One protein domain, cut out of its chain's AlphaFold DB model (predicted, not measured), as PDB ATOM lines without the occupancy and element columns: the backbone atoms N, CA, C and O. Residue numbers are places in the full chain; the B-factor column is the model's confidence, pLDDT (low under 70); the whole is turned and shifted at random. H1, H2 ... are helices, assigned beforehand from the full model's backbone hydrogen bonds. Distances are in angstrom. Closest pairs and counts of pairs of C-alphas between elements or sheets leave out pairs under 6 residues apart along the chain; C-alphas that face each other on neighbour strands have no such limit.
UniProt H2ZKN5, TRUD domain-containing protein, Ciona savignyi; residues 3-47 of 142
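This is residues 3 to 47 of the 142 residues of the protein "TRUD domain-containing protein" of Ciona savignyi (UniProt H2ZKN5). With little regular structure, the model is mostly loops: helix H1 makes one side of a wide loop of chain, and the one-turn helix H2 follows it. Residues 3 to 14 and 34 to 47 are long stretches with no named element, and residues 12 to 18 stick out. The printed part has 45 residues, with two named helices, H1 then H2, and no named strand; the class is all helix, though the helices hold only 15 residues. It is only just compact, close to loose, with a radius of gyration of the C-alphas of 10.8 A, and spans 32 by 23 by 14 A.

H1, residues 15 to 25, runs 15.7 A from C-alpha 15 at (238.751, 225.446, 189.955) to C-alpha 25. H2, residues 30 to 33, ends with C-alpha 33 at (230.621, 215.508, 176.239).

H1 and H2 are only just apart, their closest C-alphas 8.0 A from each other. A tight link of 4 residues joins them. In H1 every O i to N i+4 pair is within hydrogen-bond range; H2 is too short for such a pair, and its one O i to N i+3 pair is within range.

The C-alphas of His 13 and Val 37 are the two farthest apart, 32.0 A. The first and last printed C-alphas, of Leu 3 and Arg 47, are 7.0 A apart. The printed part has no cut, its mean pLDDT is 90.3, and no printed residue is under 70.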
ATOM      1  N   LEU A   3     241.365 217.974 181.207       92.19
ATOM      2  CA  LEU A   3     240.720 218.442 179.985       92.19
ATOM      3  C   LEU A   3     239.245 218.020 180.059       92.19
ATOM      4  O   LEU A   3     239.019 216.841 180.347       92.19
ATOM      5  N   PRO A   4     238.277 218.930 179.831       91.62
ATOM      6  CA  PRO A   4     236.854 218.626 179.961       91.62
ATOM      7  C   PRO A   4     236.441 217.376 179.182       91.62
ATOM      8  O   PRO A   4     236.889 217.152 178.058       91.62
ATOM      9  N   GLY A   5     235.607 216.549 179.805       92.12
ATOM     10  CA  GLY A   5     235.099 215.321 179.210       92.12
ATOM     11  C   GLY A   5     234.251 214.502 180.177       92.12
ATOM     12  O   GLY A   5     234.107 214.858 181.349       92.12
ATOM     13  N   GLN A   6     233.702 213.403 179.665       89.88
ATOM     14  CA  GLN A   6     232.754 212.547 180.380       89.88
ATOM     15  C   GLN A   6     233.421 211.594 181.387       89.88
ATOM     16  O   GLN A   6     232.816 211.222 182.389       89.88
ATOM     17  N   SER A   7     234.657 211.163 181.129       89.00
ATOM     18  CA  SER A   7     235.345 210.098 181.878       89.00
ATOM     19  C   SER A   7     236.510 210.630 182.718       89.00
ATOM     20  O   SER A   7     237.564 210.000 182.815       89.00
ATOM     21  N   ILE A   8     236.329 211.802 183.329       91.62
ATOM     22  CA  ILE A   8     237.333 212.464 184.170       91.62
ATOM     23  C   ILE A   8     236.747 212.951 185.496       91.62
ATOM     24  O   ILE A   8     235.555 213.215 185.625       91.62
ATOM     25  N   THR A   9     237.626 213.138 186.474       91.25
ATOM     26  CA  THR A   9     237.303 213.710 187.777       91.25
ATOM     27  C   THR A   9     237.702 215.180 187.785       91.25
ATOM     28  O   THR A   9     238.878 215.522 187.619       91.25
ATOM     29  N   TYR A  10     236.722 216.059 187.985       90.44
ATOM     30  CA  TYR A  10     236.966 217.490 188.155       90.44
ATOM     31  C   TYR A  10     237.537 217.787 189.554       90.44
ATOM     32  O   TYR A  10     237.278 217.035 190.496       90.44
ATOM     33  N   PRO A  11     238.327 218.866 189.722       89.75
ATOM     34  CA  PRO A  11     238.883 219.229 191.023       89.75
ATOM     35  C   PRO A  11     237.773 219.626 192.005       89.75
ATOM     36  O   PRO A  11     236.763 220.175 191.592       89.75
ATOM     37  N   THR A  12     237.959 219.414 193.305       89.00
ATOM     38  CA  THR A  12     236.939 219.736 194.329       89.00
ATOM     39  C   THR A  12     237.045 221.155 194.890       89.00
ATOM     40  O   THR A  12     236.156 221.618 195.598       89.00
ATOM     41  N   HIS A  13     238.140 221.854 194.596       89.00
ATOM     42  CA  HIS A  13     238.367 223.238 195.005       89.00
ATOM     43  C   HIS A  13     237.783 224.222 193.977       89.00
ATOM     44  O   HIS A  13     237.220 223.820 192.961       89.00
ATOM     45  N   GLY A  14     237.967 225.531 194.191       88.81
ATOM     46  CA  GLY A  14     237.366 226.593 193.366       88.81
ATOM     47  C   GLY A  14     237.617 226.517 191.849       88.81
ATOM     48  O   GLY A  14     236.910 227.168 191.091       88.81
ATOM     49  N   ALA A  15     238.555 225.685 191.382       87.12
ATOM     50  CA  ALA A  15     238.751 225.446 189.955       87.12
ATOM     51  C   ALA A  15     237.556 224.739 189.296       87.12
ATOM     52  O   ALA A  15     237.309 224.991 188.124       87.12
ATOM     53  N   ALA A  16     236.798 223.894 190.011       89.12
ATOM     54  CA  ALA A  16     235.581 223.289 189.451       89.12
ATOM     55  C   ALA A  16     234.556 224.350 189.045       89.12
ATOM     56  O   ALA A  16     234.037 224.295 187.935       89.12
ATOM     57  N   LYS A  17     234.348 225.350 189.909       90.94
ATOM     58  CA  LYS A  17     233.442 226.471 189.642       90.94
ATOM     59  C   LYS A  17     233.855 227.238 188.385       90.94
ATOM     60  O   LYS A  17     233.004 227.593 187.585       90.94
ATOM     61  N   TRP A  18     235.160 227.420 188.183       90.94
ATOM     62  CA  TRP A  18     235.688 228.034 186.965       90.94
ATOM     63  C   TRP A  18     235.377 227.210 185.705       90.94
ATOM     64  O   TRP A  18     234.996 227.796 184.700       90.94
ATOM     65  N   TYR A  19     235.473 225.872 185.747       91.69
ATOM     66  CA  TYR A  19     235.052 225.037 184.608       91.69
ATOM     67  C   TYR A  19     233.567 225.227 184.287       91.69
ATOM     68  O   TYR A  19     233.223 225.356 183.117       91.69
ATOM     69  N   ASP A  20     232.702 225.247 185.305       90.31
ATOM     70  CA  ASP A  20     231.257 225.417 185.109       90.31
ATOM     71  C   ASP A  20     230.932 226.787 184.504       90.31
ATOM     72  O   ASP A  20     230.181 226.877 183.535       90.31
ATOM     73  N   GLU A  21     231.538 227.848 185.040       93.06
ATOM     74  CA  GLU A  21     231.362 229.220 184.559       93.06
ATOM     75  C   GLU A  21     231.889 229.406 183.132       93.06
ATOM     76  O   GLU A  21     231.219 230.045 182.324       93.06
ATOM     77  N   GLU A  22     233.068 228.867 182.809       92.81
ATOM     78  CA  GLU A  22     233.669 229.028 181.482       92.81
ATOM     79  C   GLU A  22     232.887 228.255 180.416       92.81
ATOM     80  O   GLU A  22     232.573 228.816 179.373       92.81
ATOM     81  N   LEU A  23     232.491 227.008 180.700       92.12
ATOM     82  CA  LEU A  23     231.698 226.201 179.766       92.12
ATOM     83  C   LEU A  23     230.298 226.792 179.536       92.12
ATOM     84  O   LEU A  23     229.819 226.827 178.403       92.12
ATOM     85  N   SER A  24     229.664 227.319 180.590       93.19
ATOM     86  CA  SER A  24     228.320 227.905 180.496       93.19
ATOM     87  C   SER A  24     228.274 229.164 179.623       93.19
ATOM     88  O   SER A  24     227.238 229.436 179.018       93.19
ATOM     89  N   LYS A  25     229.373 229.929 179.519       94.62
ATOM     90  CA  LYS A  25     229.455 231.105 178.625       94.62
ATOM     91  C   LYS A  25     229.264 230.732 177.159       94.62
ATOM     92  O   LYS A  25     228.655 231.496 176.418       94.62
ATOM     93  N   ASP A  26     229.740 229.551 176.785       93.44
ATOM     94  CA  ASP A  26     229.618 229.010 175.433       93.44
ATOM     95  C   ASP A  26     228.371 228.118 175.276       93.44
ATOM     96  O   ASP A  26     228.169 227.509 174.226       93.44
ATOM     97  N   GLY A  27     227.522 228.027 176.310       92.12
ATOM     98  CA  GLY A  27     226.337 227.166 176.324       92.12
ATOM     99  C   GLY A  27     226.660 225.669 176.360       92.12
ATOM    100  O   GLY A  27     225.839 224.862 175.927       92.12
ATOM    101  N   ILE A  28     227.853 225.295 176.834       90.56
ATOM    102  CA  ILE A  28     228.313 223.907 176.901       90.56
ATOM    103  C   ILE A  28     228.004 223.340 178.287       90.56
ATOM    104  O   ILE A  28     228.524 223.808 179.299       90.56
ATOM    105  N   GLU A  29     227.207 222.278 178.333       88.25
ATOM    106  CA  GLU A  29     226.973 221.495 179.548       88.25
ATOM    107  C   GLU A  29     227.879 220.258 179.556       88.25
ATOM    108  O   GLU A  29     228.224 219.709 178.506       88.25
ATOM    109  N   LYS A  30     228.286 219.783 180.740       83.44
ATOM    110  CA  LYS A  30     229.220 218.641 180.856       83.44
ATOM    111  C   LYS A  30     228.662 217.363 180.225       83.44
ATOM    112  O   LYS A  30     229.412 216.541 179.708       83.44
ATOM    113  N   ASP A  31     227.349 217.228 180.241       85.62
ATOM    114  CA  ASP A  31     226.550 216.142 179.693       85.62
ATOM    115  C   ASP A  31     226.739 216.034 178.174       85.62
ATOM    116  O   ASP A  31     226.705 214.938 177.609       85.62
ATOM    117  N   MET A  32     226.989 217.170 177.511       87.88
ATOM    118  CA  MET A  32     227.191 217.250 176.063       87.88
ATOM    119  C   MET A  32     228.471 216.538 175.617       87.88
ATOM    120  O   MET A  32     228.577 216.143 174.456       87.88
ATOM    121  N   PHE A  33     229.425 216.304 176.527       90.25
ATOM    122  CA  PHE A  33     230.621 215.508 176.239       90.25
ATOM    123  C   PHE A  33     230.304 214.022 176.013       90.25
ATOM    124  O   PHE A  33     231.101 213.311 175.392       90.25
ATOM    125  N   ASN A  34     229.132 213.553 176.458       89.56
ATOM    126  CA  ASN A  34     228.619 212.211 176.199       89.56
ATOM    127  C   ASN A  34     227.752 212.174 174.928       89.56
ATOM    128  O   ASN A  34     226.543 211.933 174.965       89.56
ATOM    129  N   HIS A  35     228.374 212.447 173.785       89.38
ATOM    130  CA  HIS A  35     227.660 212.550 172.520       89.38
ATOM    131  C   HIS A  35     227.377 211.172 171.882       89.38
ATOM    132  O   HIS A  35     228.219 210.275 171.901       89.38
ATOM    133  N   LYS A  36     226.194 211.002 171.265       86.06
ATOM    134  CA  LYS A  36     225.793 209.742 170.592       86.06
ATOM    135  C   LYS A  36     226.656 209.417 169.368       86.06
ATOM    136  O   LYS A  36     226.912 208.253 169.079       86.06
ATOM    137  N   VAL A  37     227.066 210.453 168.636       90.06
ATOM    138  CA  VAL A  37     228.043 210.353 167.540       90.06
ATOM    139  C   VAL A  37     229.431 210.234 168.159       90.06
ATOM    140  O   VAL A  37     229.862 211.139 168.873       90.06
ATOM    141  N   LYS A  38     230.104 209.114 167.888       86.88
ATOM    142  CA  LYS A  38     231.354 208.707 168.540       86.88
ATOM    143  C   LYS A  38     232.493 209.702 168.314       86.88
ATOM    144  O   LYS A  38     233.332 209.871 169.187       86.88
ATOM    145  N   GLU A  39     232.508 210.378 167.172       89.31
ATOM    146  CA  GLU A  39     233.508 211.379 166.797       89.31
ATOM    147  C   GLU A  39     233.445 212.640 167.670       89.31
ATOM    148  O   GLU A  39     234.449 213.330 167.824       89.31
ATOM    149  N   TYR A  40     232.283 212.924 168.265       87.31
ATOM    150  CA  TYR A  40     232.080 214.054 169.174       87.31
ATOM    151  C   TYR A  40     232.080 213.636 170.649       87.31
ATOM    152  O   TYR A  40     231.939 214.482 171.528       87.31
ATOM    153  N   PHE A  41     232.241 212.341 170.937       90.75
ATOM    154  CA  PHE A  41     232.408 211.871 172.303       90.75
ATOM    155  C   PHE A  41     233.772 212.315 172.840       90.75
ATOM    156  O   PHE A  41     234.821 211.937 172.311       90.75
ATOM    157  N   LEU A  42     233.762 213.084 173.928       92.50
ATOM    158  CA  LEU A  42     234.972 213.563 174.587       92.50
ATOM    159  C   LEU A  42     235.145 212.833 175.917       92.50
ATOM    160  O   LEU A  42     234.522 213.169 176.923       92.50
ATOM    161  N   SER A  43     236.044 211.846 175.949       91.44
ATOM    162  CA  SER A  43     236.379 211.135 177.191       91.44
ATOM    163  C   SER A  43     237.007 212.059 178.238       91.44
ATOM    164  O   SER A  43     236.857 211.833 179.435       91.44
ATOM    165  N   GLY A  44     237.711 213.102 177.793       92.56
ATOM    166  CA  GLY A  44     238.591 213.911 178.630       92.56
ATOM    167  C   GLY A  44     239.945 213.232 178.858       92.56
ATOM    168  O   GLY A  44     240.159 212.070 178.499       92.56
ATOM    169  N   ALA A  45     240.887 213.984 179.425       92.56
ATOM    170  CA  ALA A  45     242.226 213.508 179.780       92.56
ATOM    171  C   ALA A  45     242.828 214.370 180.898       92.56
ATOM    172  O   ALA A  45     242.244 215.371 181.305       92.56
ATOM    173  N   TYR A  46     244.025 214.029 181.377       91.69
ATOM    174  CA  TYR A  46     244.744 214.836 182.365       91.69
ATOM    175  C   TYR A  46     246.027 215.406 181.777       91.69
ATOM    176  O   TYR A  46     246.835 214.688 181.191       91.69
ATOM    177  N   ARG A  47     246.250 216.704 181.996       90.62
ATOM    178  CA  ARG A  47     247.470 217.401 181.587       90.62
ATOM    179  C   ARG A  47     248.154 218.066 182.776       90.62
ATOM    180  O   ARG A  47     247.501 218.674 183.626       90.62
TER     181      ARG A  47